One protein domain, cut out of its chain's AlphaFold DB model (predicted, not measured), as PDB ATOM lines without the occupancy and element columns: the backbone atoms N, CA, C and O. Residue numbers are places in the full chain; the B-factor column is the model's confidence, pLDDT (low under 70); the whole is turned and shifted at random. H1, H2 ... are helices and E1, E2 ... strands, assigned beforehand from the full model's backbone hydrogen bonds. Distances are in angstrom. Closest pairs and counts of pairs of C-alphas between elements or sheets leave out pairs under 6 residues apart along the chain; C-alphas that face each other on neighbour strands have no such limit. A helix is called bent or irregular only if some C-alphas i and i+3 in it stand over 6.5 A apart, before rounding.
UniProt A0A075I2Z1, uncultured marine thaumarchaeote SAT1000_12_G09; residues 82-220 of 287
ATOM      1  N   VAL A  82     127.896 118.205 120.426       96.62
ATOM      2  CA  VAL A  82     126.790 118.969 121.018       96.62
ATOM      3  C   VAL A  82     125.430 118.417 120.585       96.62
ATOM      4  O   VAL A  82     124.541 118.285 121.420       96.62
ATOM      5  N   ARG A  83     125.283 118.024 119.313       97.06
ATOM      6  CA  ARG A  83     124.013 117.539 118.751       97.06
ATOM      7  C   ARG A  83     123.490 116.279 119.461       97.06
ATOM      8  O   ARG A  83     122.401 116.344 120.026       97.06
ATOM      9  N   PRO A  84     124.237 115.155 119.516       97.25
ATOM     10  CA  PRO A  84     123.764 113.968 120.218       97.25
ATOM     11  C   PRO A  84     123.696 114.167 121.735       97.25
ATOM     12  O   PRO A  84     122.784 113.636 122.358       97.25
ATOM     13  N   ALA A  85     124.603 114.947 122.339       97.62
ATOM     14  CA  ALA A  85     124.568 115.196 123.781       97.62
ATOM     15  C   ALA A  85     123.259 115.884 124.198       97.62
ATOM     16  O   ALA A  85     122.583 115.423 125.111       97.62
ATOM     17  N   ILE A  86     122.867 116.948 123.496       96.75
ATOM     18  CA  ILE A  86     121.631 117.682 123.792       96.75
ATOM     19  C   ILE A  86     120.406 116.827 123.480       96.75
ATOM     20  O   ILE A  86     119.487 116.813 124.290       96.75
ATOM     21  N   ASN A  87     120.408 116.062 122.385       97.62
ATOM     22  CA  ASN A  87     119.285 115.182 122.055       97.62
ATOM     23  C   ASN A  87     119.045 114.110 123.138       97.62
ATOM     24  O   ASN A  87     117.920 113.922 123.591       97.62
ATOM     25  N   ILE A  88     120.115 113.455 123.608       98.50
ATOM     26  CA  ILE A  88     120.039 112.444 124.673       98.50
ATOM     27  C   ILE A  88     119.565 113.064 125.993       98.50
ATOM     28  O   ILE A  88     118.729 112.490 126.685       98.50
ATOM     29  N   ILE A  89     120.091 114.237 126.354       98.25
ATOM     30  CA  ILE A  89     119.718 114.906 127.604       98.25
ATOM     31  C   ILE A  89     118.277 115.418 127.549       98.25
ATOM     32  O   ILE A  89     117.565 115.308 128.543       98.25
ATOM     33  N   HIS A  90     117.837 115.938 126.405       97.62
ATOM     34  CA  HIS A  90     116.460 116.371 126.213       97.62
ATOM     35  C   HIS A  90     115.482 115.204 126.413       97.62
ATOM     36  O   HIS A  90     114.551 115.328 127.211       97.62
ATOM     37  N   ASP A  91     115.730 114.042 125.791       97.81
ATOM     38  CA  ASP A  91     114.952 112.817 126.053       97.81
ATOM     39  C   ASP A  91     114.981 112.445 127.537       97.81
ATOM     40  O   ASP A  91     113.951 112.169 128.147       97.81
ATOM     41  N   ALA A  92     116.155 112.475 128.160       98.06
ATOM     42  CA  ALA A  92     116.295 112.065 129.547       98.06
ATOM     43  C   ALA A  92     115.539 112.987 130.523       98.06
ATOM     44  O   ALA A  92     114.956 112.494 131.490       98.06
ATOM     45  N   ILE A  93     115.498 114.299 130.278       98.00
ATOM     46  CA  ILE A  93     114.710 115.249 131.082       98.00
ATOM     47  C   ILE A  93     113.209 115.053 130.821       98.00
ATOM     48  O   ILE A  93     112.426 114.937 131.765       98.00
ATOM     49  N   THR A  94     112.801 114.962 129.552       96.75
ATOM     50  CA  THR A  94     111.383 114.835 129.155       96.75
ATOM     51  C   THR A  94     110.764 113.490 129.538       96.75
ATOM     52  O   THR A  94     109.568 113.417 129.798       96.75
ATOM     53  N   THR A  95     111.571 112.435 129.659       95.94
ATOM     54  CA  THR A  95     111.145 111.119 130.168       95.94
ATOM     55  C   THR A  95     111.318 110.969 131.684       95.94
ATOM     56  O   THR A  95     110.997 109.921 132.245       95.94
ATOM     57  N   GLY A  96     111.817 112.001 132.376       96.06
ATOM     58  CA  GLY A  96     112.000 112.012 133.830       96.06
ATOM     59  C   GLY A  96     113.173 111.171 134.349       96.06
ATOM     60  O   GLY A  96     113.279 110.975 135.564       96.06
ATOM     61  N   LYS A  97     114.058 110.685 133.463       96.62
ATOM     62  CA  LYS A  97     115.314 109.989 133.810       96.62
ATOM     63  C   LYS A  97     116.346 110.941 134.425       96.62
ATOM     64  O   LYS A  97     117.151 110.515 135.248       96.62
ATOM     65  N   ILE A  98     116.323 112.216 134.031       97.38
ATOM     66  CA  ILE A  98     117.098 113.299 134.643       97.38
ATOM     67  C   ILE A  98     116.144 114.283 135.312       97.38
ATOM     68  O   ILE A  98     115.175 114.749 134.718       97.38
ATOM     69  N   LYS A  99     116.478 114.636 136.550       96.56
ATOM     70  CA  LYS A  99     115.836 115.684 137.352       96.56
ATOM     71  C   LYS A  99     116.880 116.528 138.062       96.56
ATOM     72  O   LYS A  99     118.047 116.134 138.132       96.56
ATOM     73  N   THR A 100     116.461 117.643 138.653       96.19
ATOM     74  CA  THR A 100     117.331 118.469 139.495       96.19
ATOM     75  C   THR A 100     118.045 117.608 140.543       96.19
ATOM     76  O   THR A 100     117.416 116.837 141.263       96.19
ATOM     77  N   GLY A 101     119.376 117.716 140.599       93.19
ATOM     78  CA  GLY A 101     120.233 116.913 141.482       93.19
ATOM     79  C   GLY A 101     120.735 115.590 140.887       93.19
ATOM     80  O   GLY A 101     121.610 114.964 141.479       93.19
ATOM     81  N   THR A 102     120.253 115.177 139.709       97.00
ATOM     82  CA  THR A 102     120.801 114.006 139.002       97.00
ATOM     83  C   THR A 102     122.241 114.281 138.583       97.00
ATOM     84  O   THR A 102     122.562 115.369 138.099       97.00
ATOM     85  N   THR A 103     123.107 113.283 138.742       97.88
ATOM     86  CA  THR A 103     124.470 113.313 138.206       97.88
ATOM     87  C   THR A 103     124.537 112.493 136.923       97.88
ATOM     88  O   THR A 103     123.907 111.443 136.818       97.88
ATOM     89  N   VAL A 104     125.286 112.985 135.940       98.44
ATOM     90  CA  VAL A 104     125.542 112.328 134.658       98.44
ATOM     91  C   VAL A 104     126.958 111.763 134.668       98.44
ATOM     92  O   VAL A 104     127.901 112.493 134.966       98.44
ATOM     93  N   ILE A 105     127.117 110.484 134.333       97.38
ATOM     94  CA  ILE A 105     128.414 109.800 134.257       97.38
ATOM     95  C   ILE A 105     128.569 109.190 132.864       97.38
ATOM     96  O   ILE A 105     127.702 108.446 132.417       97.38
ATOM     97  N   GLU A 106     129.677 109.475 132.182       95.75
ATOM     98  CA  GLU A 106     129.950 108.959 130.834       95.75
ATOM     99  C   GLU A 106     131.430 108.593 130.675       95.75
ATOM    100  O   GLU A 106     132.318 109.338 131.094       95.75
ATOM    101  N   ALA A 107     131.709 107.474 130.004       92.44
ATOM    102  CA  ALA A 107     133.051 107.139 129.538       92.44
ATOM    103  C   ALA A 107     133.377 107.931 128.268       92.44
ATOM    104  O   ALA A 107     132.942 107.588 127.168       92.44
ATOM    105  N   THR A 108     134.147 109.007 128.400       87.62
ATOM    106  CA  THR A 108     134.501 109.857 127.263       87.62
ATOM    107  C   THR A 108     135.728 110.696 127.567       87.62
ATOM    108  O   THR A 108     135.828 111.324 128.612       87.62
ATOM    109  N   SER A 109     136.656 110.752 126.618       73.81
ATOM    110  CA  SER A 109     137.888 111.536 126.733       73.81
ATOM    111  C   SER A 109     137.971 112.632 125.668       73.81
ATOM    112  O   SER A 109     139.058 112.953 125.199       73.81
ATOM    113  N   GLY A 110     136.836 113.119 125.172       84.31
ATOM    114  CA  GLY A 110     136.827 114.063 124.058       84.31
ATOM    115  C   GLY A 110     135.559 114.897 123.991       84.31
ATOM    116  O   GLY A 110     134.858 115.087 124.983       84.31
ATOM    117  N   ASN A 111     135.250 115.357 122.784       90.75
ATOM    118  CA  ASN A 111     134.197 116.321 122.471       90.75
ATOM    119  C   ASN A 111     132.817 116.044 123.092       90.75
ATOM    120  O   ASN A 111     132.100 116.985 123.417       90.75
ATOM    121  N   PHE A 112     132.437 114.777 123.293       93.75
ATOM    122  CA  PHE A 112     131.171 114.451 123.956       93.75
ATOM    123  C   PHE A 112     131.179 114.817 125.446       93.75
ATOM    124  O   PHE A 112     130.208 115.378 125.936       93.75
ATOM    125  N   GLY A 113     132.296 114.599 126.152       92.62
ATOM    126  CA  GLY A 113     132.445 115.042 127.542       92.62
ATOM    127  C   GLY A 113     132.407 116.562 127.658       92.62
ATOM    128  O   GLY A 113     131.700 117.102 128.501       92.62
ATOM    129  N   ILE A 114     133.083 117.267 126.744       92.00
ATOM    130  CA  ILE A 114     133.042 118.735 126.698       92.00
ATOM    131  C   ILE A 114     131.601 119.223 126.454       92.00
ATOM    132  O   ILE A 114     131.146 120.141 127.130       92.00
ATOM    133  N   ALA A 115     130.849 118.582 125.550       95.31
ATOM    134  CA  ALA A 115     129.437 118.896 125.313       95.31
ATOM    135  C   ALA A 115     128.548 118.678 126.554       95.31
ATOM    136  O   ALA A 115     127.711 119.529 126.852       95.31
ATOM    137  N   LEU A 116     128.761 117.601 127.320       96.56
ATOM    138  CA  LEU A 116     128.065 117.371 128.599       96.56
ATOM    139  C   LEU A 116     128.399 118.432 129.660       96.56
ATOM    140  O   LEU A 116     127.613 118.664 130.573       96.56
ATOM    141  N   GLY A 117     129.520 119.136 129.521       94.25
ATOM    142  CA  GLY A 117     129.864 120.290 130.346       94.25
ATOM    143  C   GLY A 117     128.822 121.419 130.341       94.25
ATOM    144  O   GLY A 117     128.671 122.141 131.333       94.25
ATOM    145  N   LEU A 118     128.018 121.526 129.271       95.25
ATOM    146  CA  LEU A 118     126.906 122.479 129.179       95.25
ATOM    147  C   LEU A 118     125.855 122.275 130.278       95.25
ATOM    148  O   LEU A 118     125.193 123.236 130.668       95.25
ATOM    149  N   LEU A 119     125.738 121.061 130.824       96.69
ATOM    150  CA  LEU A 119     124.773 120.713 131.871       96.69
ATOM    151  C   LEU A 119     124.985 121.490 133.177       96.69
ATOM    152  O   LEU A 119     124.037 121.718 133.932       96.69
ATOM    153  N   SER A 120     126.195 122.001 133.401       95.12
ATOM    154  CA  SER A 120     126.482 122.894 134.525       95.12
ATOM    155  C   SER A 120     125.624 124.168 134.503       95.12
ATOM    156  O   SER A 120     125.208 124.634 135.565       95.12
ATOM    157  N   LYS A 121     125.257 124.683 133.315       94.50
ATOM    158  CA  LYS A 121     124.362 125.849 133.161       94.50
ATOM    159  C   LYS A 121     122.987 125.609 133.783       94.50
ATOM    160  O   LYS A 121     122.363 126.527 134.318       94.50
ATOM    161  N   ILE A 122     122.521 124.360 133.762       96.12
ATOM    162  CA  ILE A 122     121.227 123.977 134.326       96.12
ATOM    163  C   ILE A 122     121.320 123.424 135.749       96.12
ATOM    164  O   ILE A 122     120.285 123.254 136.384       96.12
ATOM    165  N   GLY A 123     122.523 123.297 136.313       94.94
ATOM    166  CA  GLY A 123     122.739 122.776 137.667       94.94
ATOM    167  C   GLY A 123     122.815 121.248 137.737       94.94
ATOM    168  O   GLY A 123     122.660 120.683 138.816       94.94
ATOM    169  N   ILE A 124     123.052 120.583 136.603       97.06
ATOM    170  CA  ILE A 124     123.284 119.140 136.528       97.06
ATOM    171  C   ILE A 124     124.792 118.890 136.499       97.06
ATOM    172  O   ILE A 124     125.527 119.500 135.720       97.06
ATOM    173  N   THR A 125     125.260 117.996 137.370       95.75
ATOM    174  CA  THR A 125     126.680 117.630 137.427       95.75
ATOM    175  C   THR A 125     126.969 116.581 136.365       95.75
ATOM    176  O   THR A 125     126.284 115.565 136.311       95.75
ATOM    177  N   ALA A 126     128.005 116.800 135.557       96.25
ATOM    178  CA  ALA A 126     128.538 115.803 134.636       96.25
ATOM    179  C   ALA A 126     129.929 115.342 135.096       96.25
ATOM    180  O   ALA A 126     130.741 116.159 135.545       96.25
ATOM    181  N   ILE A 127     130.193 114.043 134.972       95.31
ATOM    182  CA  ILE A 127     131.465 113.393 135.281       95.31
ATOM    183  C   ILE A 127     131.906 112.591 134.054       95.31
ATOM    184  O   ILE A 127     131.208 111.675 133.616       95.31
ATOM    185  N   ALA A 128     133.074 112.924 133.510       92.88
ATOM    186  CA  ALA A 128     133.712 112.165 132.443       92.88
ATOM    187  C   ALA A 128     134.731 111.184 133.032       92.88
ATOM    188  O   ALA A 128     135.695 111.606 133.674       92.88
ATOM    189  N   LEU A 129     134.537 109.890 132.784       91.62
ATOM    190  CA  LEU A 129     135.561 108.874 133.012       91.62
ATOM    191  C   LEU A 129     136.548 108.907 131.856       91.62
ATOM    192  O   LEU A 129     136.162 108.716 130.696       91.62
ATOM    193  N   VAL A 130     137.822 109.107 132.178       86.44
ATOM    194  CA  VAL A 130     138.871 109.219 131.175       86.44
ATOM    195  C   VAL A 130     139.967 108.198 131.433       86.44
ATOM    196  O   VAL A 130     140.637 108.238 132.454       86.44
ATOM    197  N   SER A 131     140.158 107.296 130.471       76.56
ATOM    198  CA  SER A 131     141.335 106.433 130.379       76.56
ATOM    199  C   SER A 131     142.080 106.792 129.101       76.56
ATOM    200  O   SER A 131     141.483 106.726 128.016       76.56
ATOM    201  N   ARG A 132     143.332 107.248 129.245       69.06
ATOM    202  CA  ARG A 132     144.353 107.500 128.209       69.06
ATOM    203  C   ARG A 132     145.421 108.422 128.796       69.06
ATOM    204  O   ARG A 132     145.053 109.410 129.425       69.06
ATOM    205  N   LYS A 133     146.685 108.218 128.379       55.91
ATOM    206  CA  LYS A 133     147.764 109.222 128.435       55.91
ATOM    207  C   LYS A 133     147.323 110.454 127.652       55.91
ATOM    208  O   LYS A 133     147.608 110.587 126.459       55.91
ATOM    209  N   LEU A 134     146.521 111.298 128.277       52.12
ATOM    210  CA  LEU A 134     145.966 112.467 127.636       52.12
ATOM    211  C   LEU A 134     147.119 113.414 127.330       52.12
ATOM    212  O   LEU A 134     147.968 113.696 128.172       52.12
ATOM    213  N   GLN A 135     147.126 113.931 126.108       54.53
ATOM    214  CA  GLN A 135     147.847 115.164 125.845       54.53
ATOM    215  C   GLN A 135     147.248 116.232 126.768       54.53
ATOM    216  O   GLN A 135     146.021 116.333 126.856       54.53
ATOM    217  N   GLU A 136     148.086 117.027 127.440       60.84
ATOM    218  CA  GLU A 136     147.653 118.073 128.387       60.84
ATOM    219  C   GLU A 136     146.520 118.962 127.838       60.84
ATOM    220  O   GLU A 136     145.678 119.437 128.600       60.84
ATOM    221  N   GLY A 137     146.452 119.140 126.511       61.84
ATOM    222  CA  GLY A 137     145.393 119.881 125.823       61.84
ATOM    223  C   GLY A 137     143.975 119.376 126.109       61.84
ATOM    224  O   GLY A 137     143.104 120.182 126.420       61.84
ATOM    225  N   VAL A 138     143.738 118.061 126.101       66.62
ATOM    226  CA  VAL A 138     142.384 117.501 126.289       66.62
ATOM    227  C   VAL A 138     141.927 117.621 127.745       66.62
ATOM    228  O   VAL A 138     140.779 117.980 128.009       66.62
ATOM    229  N   PHE A 139     142.827 117.393 128.708       69.06
ATOM    230  CA  PHE A 139     142.535 117.651 130.124       69.06
ATOM    231  C   PHE A 139     142.201 119.123 130.358       69.06
ATOM    232  O   PHE A 139     141.272 119.432 131.103       69.06
ATOM    233  N   LYS A 140     142.952 120.031 129.726       70.62
ATOM    234  CA  LYS A 140     142.711 121.470 129.825       70.62
ATOM    235  C   LYS A 140     141.336 121.843 129.275       70.62
ATOM    236  O   LYS A 140     140.617 122.589 129.931       70.62
ATOM    237  N   GLU A 141     140.948 121.306 128.123       72.69
ATOM    238  CA  GLU A 141     139.628 121.555 127.537       72.69
ATOM    239  C   GLU A 141     138.488 121.013 128.402       72.69
ATOM    240  O   GLU A 141     137.532 121.741 128.666       72.69
ATOM    241  N   LEU A 142     138.604 119.787 128.921       72.50
ATOM    242  CA  LEU A 142     137.597 119.224 129.824       72.50
ATOM    243  C   LEU A 142     137.499 120.024 131.132       72.50
ATOM    244  O   LEU A 142     136.398 120.363 131.558       72.50
ATOM    245  N   ARG A 143     138.626 120.417 131.739       70.62
ATOM    246  CA  ARG A 143     138.621 121.265 132.946       70.62
ATOM    247  C   ARG A 143     138.003 122.639 132.688       70.62
ATOM    248  O   ARG A 143     137.308 123.163 133.552       70.62
ATOM    249  N   ASN A 144     138.213 123.202 131.499       74.31
ATOM    250  CA  ASN A 144     137.576 124.453 131.082       74.31
ATOM    251  C   ASN A 144     136.081 124.277 130.759       74.31
ATOM    252  O   ASN A 144     135.328 125.246 130.802       74.31
ATOM    253  N   GLY A 145     135.645 123.056 130.443       68.94
ATOM    254  CA  GLY A 145     134.284 122.727 130.032       68.94
ATOM    255  C   GLY A 145     133.256 122.644 131.161       68.94
ATOM    256  O   GLY A 145     132.152 122.189 130.904       68.94
ATOM    257  N   ASN A 146     133.566 123.049 132.399       82.81
ATOM    258  CA  ASN A 146     132.679 122.890 133.568       82.81
ATOM    259  C   ASN A 146     132.202 121.437 133.799       82.81
ATOM    260  O   ASN A 146     131.124 121.209 134.351       82.81
ATOM    261  N   ILE A 147     133.007 120.452 133.390       88.62
ATOM    262  CA  ILE A 147     132.776 119.027 133.635       88.62
ATOM    263  C   ILE A 147     133.783 118.509 134.664       88.62
ATOM    264  O   ILE A 147     134.948 118.916 134.681       88.62
ATOM    265  N   ARG A 148     133.337 117.610 135.544       91.00
ATOM    266  CA  ARG A 148     134.228 116.924 136.483       91.00
ATOM    267  C   ARG A 148     134.894 115.749 135.777       91.00
ATOM    268  O   ARG A 148     134.278 115.091 134.943       91.00
ATOM    269  N   ILE A 149     136.148 115.478 136.106       89.81
ATOM    270  CA  ILE A 149     136.913 114.404 135.473       89.81
ATOM    271  C   ILE A 149     137.220 113.354 136.526       89.81
ATOM    272  O   ILE A 149     137.645 113.699 137.625       89.81
ATOM    273  N   MET A 150     137.008 112.096 136.157       90.31
ATOM    274  CA  MET A 150     137.515 110.947 136.883       90.31
ATOM    275  C   MET A 150     138.657 110.341 136.072       90.31
ATOM    276  O   MET A 150     138.428 109.740 135.018       90.31
ATOM    277  N   ASP A 151     139.881 110.559 136.543       87.75
ATOM    278  CA  ASP A 151     141.094 110.078 135.889       87.75
ATOM    279  C   ASP A 151     141.335 108.610 136.248       87.75
ATOM    280  O   ASP A 151     141.367 108.249 137.428       87.75
ATOM    281  N   LEU A 152     141.458 107.758 135.235       85.81
ATOM    282  CA  LEU A 152     141.662 106.319 135.392       85.81
ATOM    283  C   LEU A 152     143.135 105.918 135.240       85.81
ATOM    284  O   LEU A 152     143.482 104.762 135.513       85.81
ATOM    285  N   ASP A 153     143.993 106.842 134.806       78.81
ATOM    286  CA  ASP A 153     145.399 106.562 134.561       78.81
ATOM    287  C   ASP A 153     146.177 106.468 135.879       78.81
ATOM    288  O   ASP A 153     146.103 107.329 136.754       78.81
ATOM    289  N   MET A 154     146.941 105.385 136.012       73.69
ATOM    290  CA  MET A 154     147.790 105.117 137.166       73.69
ATOM    291  C   MET A 154     149.173 104.685 136.686       73.69
ATOM    292  O   MET A 154     149.312 103.660 136.016       73.69
ATOM    293  N   ASP A 155     150.202 105.439 137.066       63.38
ATOM    294  CA  ASP A 155     151.589 105.025 136.875       63.38
ATOM    295  C   ASP A 155     151.995 104.073 138.004       63.38
ATOM    296  O   ASP A 155     152.007 104.433 139.184       63.38
ATOM    297  N   ILE A 156     152.345 102.836 137.645       60.81
ATOM    298  CA  ILE A 156     152.863 101.846 138.593       60.81
ATOM    299  C   ILE A 156     154.242 101.402 138.133       60.81
ATOM    300  O   ILE A 156     154.397 100.901 137.022       60.81
ATOM    301  N   CYS A 157     155.234 101.531 139.012       59.84
ATOM    302  CA  CYS A 157     156.539 100.902 138.847       59.84
ATOM    303  C   CYS A 157     156.471  99.468 139.404       59.84
ATOM    304  O   CYS A 157     156.460  99.310 140.629       59.84
ATOM    305  N   PRO A 158     156.399  98.415 138.566       56.94
ATOM    306  CA  PRO A 158     156.374  97.052 139.072       56.94
ATOM    307  C   PRO A 158     157.727  96.688 139.694       56.94
ATOM    308  O   PRO A 158     158.789  97.021 139.166       56.94
ATOM    309  N   ALA A 159     157.688  95.981 140.822       66.19
ATOM    310  CA  ALA A 159     158.884  95.365 141.382       66.19
ATOM    311  C   ALA A 159     159.392  94.235 140.455       66.19
ATOM    312  O   ALA A 159     158.577  93.599 139.775       66.19
ATOM    313  N   PRO A 160     160.708  93.938 140.438       61.91
ATOM    314  CA  PRO A 160     161.263  92.848 139.634       61.91
ATOM    315  C   PRO A 160     160.551  91.512 139.904       61.91
ATOM    316  O   PRO A 160     160.393  91.120 141.060       61.91
ATOM    317  N   GLY A 161     160.124  90.812 138.844       67.62
ATOM    318  CA  GLY A 161     159.429  89.516 138.934       67.62
ATOM    319  C   GLY A 161     157.893  89.573 138.975       67.62
ATOM    320  O   GLY A 161     157.260  88.540 139.184       67.62
ATOM    321  N   MET A 162     157.283  90.747 138.775       66.31
ATOM    322  CA  MET A 162     155.818  90.939 138.742       66.31
ATOM    323  C   MET A 162     155.263  91.252 137.339       66.31
ATOM    324  O   MET A 162     154.131  91.722 137.217       66.31
ATOM    325  N   GLU A 163     156.038  90.980 136.288       64.56
ATOM    326  CA  GLU A 163     155.711  91.300 134.887       64.56
ATOM    327  C   GLU A 163     154.377  90.666 134.438       64.56
ATOM    328  O   GLU A 163     153.523  91.357 133.890       64.56
ATOM    329  N   ASP A 164     154.111  89.410 134.816       65.31
ATOM    330  CA  ASP A 164     152.884  88.683 134.438       65.31
ATOM    331  C   ASP A 164     151.623  89.081 135.243       65.31
ATOM    332  O   ASP A 164     150.526  88.588 134.978       65.31
ATOM    333  N   LYS A 165     151.748  89.945 136.263       69.81
ATOM    334  CA  LYS A 165     150.628  90.396 137.127       69.81
ATOM    335  C   LYS A 165     150.323  91.887 136.996       69.81
ATOM    336  O   LYS A 165     149.541  92.425 137.785       69.81
ATOM    337  N   GLN A 166     150.929  92.549 136.015       73.50
ATOM    338  CA  GLN A 166     150.877  93.997 135.871       73.50
ATOM    339  C   GLN A 166     149.450  94.528 135.666       73.50
ATOM    340  O   GLN A 166     149.062  95.461 136.360       73.50
ATOM    341  N   ASP A 167     148.644  93.907 134.798       74.94
ATOM    342  CA  ASP A 167     147.271  94.364 134.524       74.94
ATOM    343  C   ASP A 167     146.350  94.238 135.752       74.94
ATOM    344  O   ASP A 167     145.543  95.123 136.021       74.94
ATOM    345  N   ALA A 168     146.494  93.170 136.545       79.94
ATOM    346  CA  ALA A 168     145.699  92.980 137.760       79.94
ATOM    347  C   ALA A 168     146.108  93.957 138.874       79.94
ATOM    348  O   ALA A 168     145.258  94.470 139.601       79.94
ATOM    349  N   LEU A 169     147.409  94.230 139.012       83.06
ATOM    350  CA  LEU A 169     147.917  95.240 139.940       83.06
ATOM    351  C   LEU A 169     147.447  96.646 139.530       83.06
ATOM    352  O   LEU A 169     147.028  97.425 140.387       83.06
ATOM    353  N   LEU A 170     147.463  96.933 138.225       84.81
ATOM    354  CA  LEU A 170     146.965  98.176 137.649       84.81
ATOM    355  C   LEU A 170     145.473  98.360 137.900       84.81
ATOM    356  O   LEU A 170     145.083  99.395 138.429       84.81
ATOM    357  N   ALA A 171     144.659  97.337 137.637       86.19
ATOM    358  CA  ALA A 171     143.225  97.376 137.904       86.19
ATOM    359  C   ALA A 171     142.918  97.714 139.373       86.19
ATOM    360  O   ALA A 171     142.068  98.560 139.635       86.19
ATOM    361  N   LYS A 172     143.648  97.124 140.329       90.88
ATOM    362  CA  LYS A 172     143.480  97.407 141.765       90.88
ATOM    363  C   LYS A 172     143.876  98.829 142.149       90.88
ATOM    364  O   LYS A 172     143.172  99.476 142.921       90.88
ATOM    365  N   ALA A 173     144.993  99.325 141.623       91.31
ATOM    366  CA  ALA A 173     145.424 100.695 141.881       91.31
ATOM    367  C   ALA A 173     144.448 101.712 141.271       91.31
ATOM    368  O   ALA A 173     144.063 102.669 141.940       91.31
ATOM    369  N   THR A 174     144.002 101.475 140.034       91.62
ATOM    370  CA  THR A 174     142.982 102.294 139.373       91.62
ATOM    371  C   THR A 174     141.662 102.247 140.141       91.62
ATOM    372  O   THR A 174     141.049 103.291 140.333       91.62
ATOM    373  N   ALA A 175     141.250 101.089 140.667       94.06
ATOM    374  CA  ALA A 175     140.066 100.984 141.518       94.06
ATOM    375  C   ALA A 175     140.201 101.832 142.797       94.06
ATOM    376  O   ALA A 175     139.330 102.642 143.112       94.06
ATOM    377  N   ALA A 176     141.330 101.736 143.505       94.44
ATOM    378  CA  ALA A 176     141.580 102.566 144.685       94.44
ATOM    379  C   ALA A 176     141.558 104.075 144.365       94.44
ATOM    380  O   ALA A 176     141.007 104.863 145.137       94.44
ATOM    381  N   ASN A 177     142.102 104.473 143.211       93.75
ATOM    382  CA  ASN A 177     142.071 105.855 142.738       93.75
ATOM    383  C   ASN A 177     140.643 106.335 142.421       93.75
ATOM    384  O   ASN A 177     140.227 107.389 142.903       93.75
ATOM    385  N   ILE A 178     139.861 105.538 141.682       95.12
ATOM    386  CA  ILE A 178     138.443 105.819 141.401       95.12
ATOM    387  C   ILE A 178     137.670 105.997 142.707       95.12
ATOM    388  O   ILE A 178     136.905 106.949 142.839       95.12
ATOM    389  N   ARG A 179     137.884 105.107 143.683       96.69
ATOM    390  CA  ARG A 179     137.244 105.190 144.998       96.69
ATOM    391  C   ARG A 179     137.530 106.525 145.681       96.69
ATOM    392  O   ARG A 179     136.605 107.157 146.179       96.69
ATOM    393  N   SER A 180     138.793 106.955 145.699       96.56
ATOM    394  CA  SER A 180     139.187 108.240 146.291       96.56
ATOM    395  C   SER A 180     138.484 109.409 145.603       96.56
ATOM    396  O   SER A 180     137.881 110.247 146.270       96.56
ATOM    397  N   GLN A 181     138.489 109.425 144.268       96.31
ATOM    398  CA  GLN A 181     137.841 110.478 143.486       96.31
ATOM    399  C   GLN A 181     136.319 110.489 143.683       96.31
ATOM    400  O   GLN A 181     135.726 111.556 143.801       96.31
ATOM    401  N   LEU A 182     135.663 109.329 143.775       96.19
ATOM    402  CA  LEU A 182     134.231 109.242 144.082       96.19
ATOM    403  C   LEU A 182     133.900 109.864 145.446       96.19
ATOM    404  O   LEU A 182     132.938 110.623 145.542       96.19
ATOM    405  N   ILE A 183     134.718 109.616 146.471       96.62
ATOM    406  CA  ILE A 183     134.542 110.228 147.798       96.62
ATOM    407  C   ILE A 183     134.692 111.751 147.719       96.62
ATOM    408  O   ILE A 183     133.853 112.479 148.248       96.62
ATOM    409  N   GLU A 184     135.712 112.252 147.018       95.56
ATOM    410  CA  GLU A 184     135.905 113.696 146.797       95.56
ATOM    411  C   GLU A 184     134.732 114.339 146.043       95.56
ATOM    412  O   GLU A 184     134.389 115.502 146.265       95.56
ATOM    413  N   LEU A 185     134.084 113.571 145.165       93.69
ATOM    414  CA  LEU A 185     132.895 113.981 144.425       93.69
ATOM    415  C   LEU A 185     131.605 113.919 145.259       93.69
ATOM    416  O   LEU A 185     130.590 114.448 144.797       93.69
ATOM    417  N   GLY A 186     131.656 113.355 146.471       95.12
ATOM    418  CA  GLY A 186     130.539 113.254 147.413       95.12
ATOM    419  C   GLY A 186     129.742 111.950 147.324       95.12
ATOM    420  O   GLY A 186     128.607 111.913 147.789       95.12
ATOM    421  N   PHE A 187     130.293 110.902 146.709       97.00
ATOM    422  CA  PHE A 187     129.657 109.588 146.651       97.00
ATOM    423  C   PHE A 187     130.001 108.732 147.873       97.00
ATOM    424  O   PHE A 187     131.141 108.717 148.337       97.00
ATOM    425  N   GLU A 188     129.019 107.959 148.339       96.62
ATOM    426  CA  GLU A 188     129.181 107.071 149.493       96.62
ATOM    427  C   GLU A 188     130.185 105.936 149.194       96.62
ATOM    428  O   GLU A 188     130.032 105.219 148.187       96.62
ATOM    429  N   PRO A 189     131.211 105.744 150.044       96.81
ATOM    430  CA  PRO A 189     132.233 104.724 149.838       96.81
ATOM    431  C   PRO A 189     131.702 103.293 149.982       96.81
ATOM    432  O   PRO A 189     132.179 102.400 149.287       96.81
ATOM    433  N   GLU A 190     130.692 103.055 150.818       97.88
ATOM    434  CA  GLU A 190     130.140 101.718 151.072       97.88
ATOM    435  C   GLU A 190     129.502 101.112 149.813       97.88
ATOM    436  O   GLU A 190     129.600  99.902 149.578       97.88
ATOM    437  N   THR A 191     128.886 101.954 148.973       97.69
ATOM    438  CA  THR A 191     128.350 101.553 147.665       97.69
ATOM    439  C   THR A 191     129.469 101.070 146.746       97.69
ATOM    440  O   THR A 191     129.308 100.050 146.077       97.69
ATOM    441  N   TYR A 192     130.618 101.752 146.740       97.62
ATOM    442  CA  TYR A 192     131.785 101.324 145.971       97.62
ATOM    443  C   TYR A 192     132.344 100.002 146.504       97.62
ATOM    444  O   TYR A 192     132.533  99.048 145.751       97.62
ATOM    445  N   ASP A 193     132.559  99.939 147.820       97.75
ATOM    446  CA  ASP A 193     133.209  98.818 148.501       97.75
ATOM    447  C   ASP A 193     132.418  97.518 148.344       97.75
ATOM    448  O   ASP A 193     133.000  96.455 148.123       97.75
ATOM    449  N   SER A 194     131.086  97.606 148.360       98.06
ATOM    450  CA  SER A 194     130.202  96.457 148.135       98.06
ATOM    451  C   SER A 194     130.266  95.905 146.703       98.06
ATOM    452  O   SER A 194     129.843  94.775 146.474       98.06
ATOM    453  N   ASN A 195     130.796  96.675 145.745       98.12
ATOM    454  CA  ASN A 195     130.851  96.334 144.319       98.12
ATOM    455  C   ASN A 195     132.291  96.260 143.762       98.12
ATOM    456  O   ASN A 195     132.482  96.158 142.547       98.12
ATOM    457  N   ILE A 196     133.316  96.293 144.625       97.31
ATOM    458  CA  ILE A 196     134.731  96.369 144.217       97.31
ATOM    459  C   ILE A 196     135.143  95.253 143.248       97.31
ATOM    460  O   ILE A 196     135.896  95.499 142.312       97.31
ATOM    461  N   VAL A 197     134.620  94.036 143.432       96.19
ATOM    462  CA  VAL A 197     134.970  92.870 142.604       96.19
ATOM    463  C   VAL A 197     134.537  93.066 141.150       96.19
ATOM    464  O   VAL A 197     135.307  92.769 140.233       96.19
ATOM    465  N   ASP A 198     133.335  93.596 140.923       97.50
ATOM    466  CA  ASP A 198     132.824  93.866 139.576       97.50
ATOM    467  C   ASP A 198     133.592  95.016 138.918       97.50
ATOM    468  O   ASP A 198     133.953  94.938 137.741       97.50
ATOM    469  N   ILE A 199     133.928  96.050 139.695       96.56
ATOM    470  CA  ILE A 199     134.714  97.198 139.227       96.56
ATOM    471  C   ILE A 199     136.129  96.769 138.823       96.56
ATOM    472  O   ILE A 199     136.562  97.064 137.707       96.56
ATOM    473  N   GLU A 200     136.834  96.021 139.677       94.12
ATOM    474  CA  GLU A 200     138.152  95.459 139.361       94.12
ATOM    475  C   GLU A 200     138.089  94.542 138.132       94.12
ATOM    476  O   GLU A 200     138.997  94.560 137.300       94.12
ATOM    477  N   THR A 201     137.001  93.784 137.969       94.19
ATOM    478  CA  THR A 201     136.791  92.911 136.805       94.19
ATOM    479  C   THR A 201     136.647  93.708 135.507       94.19
ATOM    480  O   THR A 201     137.242  93.337 134.492       94.19
ATOM    481  N   LEU A 202     135.880  94.801 135.515       93.56
ATOM    482  CA  LEU A 202     135.724  95.690 134.356       93.56
ATOM    483  C   LEU A 202     137.041  96.402 134.019       93.56
ATOM    484  O   LEU A 202     137.432  96.461 132.852       93.56
ATOM    485  N   LEU A 203     137.772  96.861 135.038       91.50
ATOM    486  CA  LEU A 203     139.084  97.494 134.881       91.50
ATOM    487  C   LEU A 203     140.137  96.534 134.325       91.50
ATOM    488  O   LEU A 203     140.868  96.900 133.406       91.50
ATOM    489  N   ALA A 204     140.178  95.289 134.806       88.56
ATOM    490  CA  ALA A 204     141.082  94.263 134.287       88.56
ATOM    491  C   ALA A 204     140.816  93.951 132.803       88.56
ATOM    492  O   ALA A 204     141.745  93.656 132.053       88.56
ATOM    493  N   LYS A 205     139.557  94.068 132.361       88.81
ATOM    494  CA  LYS A 205     139.153  93.947 130.949       88.81
ATOM    495  C   LYS A 205     139.350  95.229 130.137       88.81
ATOM    496  O   LYS A 205     139.133  95.201 128.928       88.81
ATOM    497  N   LYS A 206     139.749  96.337 130.774       87.69
ATOM    498  CA  LYS A 206     139.849  97.679 130.169       87.69
ATOM    499  C   LYS A 206     138.509  98.144 129.572       87.69
ATOM    500  O   LYS A 206     138.475  98.905 128.608       87.69
ATOM    501  N   ASP A 207     137.401  97.697 130.163       90.25
ATOM    502  CA  ASP A 207     136.040  97.971 129.703       90.25
ATOM    503  C   ASP A 207     135.473  99.225 130.381       90.25
ATOM    504  O   ASP A 207     134.638  99.175 131.288       90.25
ATOM    505  N   ILE A 208     135.994 100.378 129.965       91.06
ATOM    506  CA  ILE A 208     135.672 101.667 130.592       91.06
ATOM    507  C   ILE A 208     134.232 102.098 130.300       91.06
ATOM    508  O   ILE A 208     133.600 102.745 131.135       91.06
ATOM    509  N   ILE A 209     133.693 101.709 129.140       91.56
ATOM    510  CA  ILE A 209     132.308 102.004 128.763       91.56
ATOM    511  C   ILE A 209     131.361 101.320 129.749       91.56
ATOM    512  O   ILE A 209     130.543 101.996 130.375       91.56
ATOM    513  N   ASN A 210     131.509 100.009 129.965       95.62
ATOM    514  CA  ASN A 210     130.653  99.312 130.922       95.62
ATOM    515  C   ASN A 210     130.968  99.681 132.373       95.62
ATOM    516  O   ASN A 210     130.057  99.663 133.197       95.62
ATOM    517  N   LEU A 211     132.199 100.097 132.694       96.19
ATOM    518  CA  LEU A 211     132.507 100.689 133.997       96.19
ATOM    519  C   LEU A 211     131.679 101.954 134.259       96.19
ATOM    520  O   LEU A 211     131.081 102.061 135.326       96.19
ATOM    521  N   ALA A 212     131.589 102.884 133.303       96.38
ATOM    522  CA  ALA A 212     130.774 104.091 133.463       96.38
ATOM    523  C   ALA A 212     129.286 103.760 133.641       96.38
ATOM    524  O   ALA A 212     128.655 104.293 134.553       96.38
ATOM    525  N   LYS A 213     128.747 102.829 132.840       98.00
ATOM    526  CA  LYS A 213     127.361 102.349 132.990       98.00
ATOM    527  C   LYS A 213     127.119 101.716 134.357       98.00
ATOM    528  O   LYS A 213     126.103 101.974 135.001       98.00
ATOM    529  N   PHE A 214     128.062 100.896 134.815       98.31
ATOM    530  CA  PHE A 214     127.975 100.217 136.100       98.31
ATOM    531  C   PHE A 214     128.015 101.208 137.266       98.31
ATOM    532  O   PHE A 214     127.137 101.161 138.127       98.31
ATOM    533  N   LEU A 215     128.964 102.151 137.259       98.19
ATOM    534  CA  LEU A 215     129.034 103.219 138.259       98.19
ATOM    535  C   LEU A 215     127.762 104.069 138.251       98.19
ATOM    536  O   LEU A 215     127.209 104.342 139.314       98.19
ATOM    537  N   ALA A 216     127.258 104.430 137.068       98.12
ATOM    538  CA  ALA A 216     126.022 105.187 136.965       98.12
ATOM    539  C   ALA A 216     124.851 104.436 137.614       98.12
ATOM    540  O   ALA A 216     124.111 105.006 138.412       98.12
ATOM    541  N   LYS A 217     124.742 103.132 137.356       98.12
ATOM    542  CA  LYS A 217     123.704 102.277 137.934       98.12
ATOM    543  C   LYS A 217     123.790 102.183 139.460       98.12
ATOM    544  O   LYS A 217     122.777 102.399 140.121       98.12
ATOM    545  N   ILE A 218     124.953 101.853 140.029       98.31
ATOM    546  CA  ILE A 218     125.073 101.641 141.487       98.31
ATOM    547  C   ILE A 218     124.885 102.939 142.286       98.31
ATOM    548  O   ILE A 218     124.438 102.886 143.427       98.31
ATOM    549  N   TYR A 219     125.170 104.094 141.674       98.00
ATOM    550  CA  TYR A 219     124.993 105.416 142.279       98.00
ATOM    551  C   TYR A 219     123.713 106.140 141.849       98.00
ATOM    552  O   TYR A 219     123.549 107.317 142.168       98.00
ATOM    553  N   ASN A 220     122.804 105.469 141.132       96.94
ATOM    554  CA  ASN A 220     121.561 106.063 140.629       96.94
ATOM    555  C   ASN A 220     121.789 107.381 139.850       96.94
ATOM    556  O   ASN A 220     121.054 108.360 139.986       96.94
TER     557      ASN A 220
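Overview. This is residues 82 to 220 of the 287 residues of a protein of uncultured marine thaumarchaeote SAT1000_12_G09 (UniProt A0A075I2Z1). A small parallel sheet, E1 E2 E3, lies between helices, with H2 packed on one face and H7 and H4 on the other, while H5 and H6 sit by H4 away from the sheet. H1 packs on H2 by its first residues and H3 on H2 from the other direction; residues 91 to 96 and 159 to 165 stick out at the two ends of the long axis. The printed part has 139 residues, in the order H1 E1 H2 E2 H3 E3 H4 H5 H6 H7, and is mostly helix. It is compact, with a radius of gyration of the C-alphas of 15.9 A, yet elongated in outline, 54 by 35 by 23 A.

Along the chain. The strands are E1, residues 103 to 107, 13.7 A long and beginning at C-alpha 103 (124.470, 113.313, 138.206); E2, residues 125 to 130, 16.1 A; and E3, residues 148 to 151. The helices are H1, residues 82 to 94, 17.9 A, beginning at C-alpha 82 (126.790, 118.969, 121.018); H2, residues 111 to 122, 19.2 A; H3, residues 136 to 144; H4, residues 163 to 184, 32.2 A; H5, residues 189 to 193; H6, residues 196 to 204; and H7, residues 208 to 218, ending at C-alpha 218 (125.073, 101.641, 141.487). H4 is irregular: C-alphas 164 and 167 are 8.0 A apart.

Arrangement. In the sheet, N 104 and O 125 of E1 and E2 are 2.8 A apart, and N 128 and O 148 of E2 and E3 are 2.9 A apart, both within hydrogen-bond range. E1, H2, E2 and E2, H3, E3 are strand-helix-strand units, two parallel neighbour strands with a helix between, each with a right-handed crossover. The whole makes three layers, helices on both faces of the sheet: H2 runs along the strands over E2, at a height over the sheet of 8.6 A; H7 lies over E1 on the opposite face, at 6.8 A. H4 is on the sheet too, the closest C-alphas being Met 150 and Gln 181, 6.6 A apart. H3 only grazes the sheet with residues 139 to 143, and touches H2 at a shallow tilt of 19 degrees, the closest C-alphas being Ile 114 and Leu 142, 5.5 A apart. H1, not on the sheet, touches H2 with residues 82 to 85 alone; the C-alphas of Val 82 and Ala 115 come closest, at 5.0 A. H6 touches H4 at a steep tilt of 54 degrees, the closest C-alphas being Ala 171 and Leu 203, 5.1 A apart, and forms a hairpin with H7, where Leu 202 and Leu 211 have the closest C-alphas, 6.0 A apart. H5 touches H4, the closest C-alphas being Ile 183 and Pro 189, 6.3 A apart. In H1, H3, H5, H6 and H7 every O i to N i+4 pair is within hydrogen-bond range; in H4 16 of 18 are, and in H2 3 of 8, beside 9 of 9 O i to N i+3 pairs.

Size, cuts and confidence. The two C-alphas farthest apart are those of Thr 94 and Pro 160, 55.5 A. The printed part has no cut, and the link from E3 to H4, 11 residues, is long. Mean pLDDT of the printed part is 88.2; residues 132 to 139, 145 and 155 to 165 are under 70.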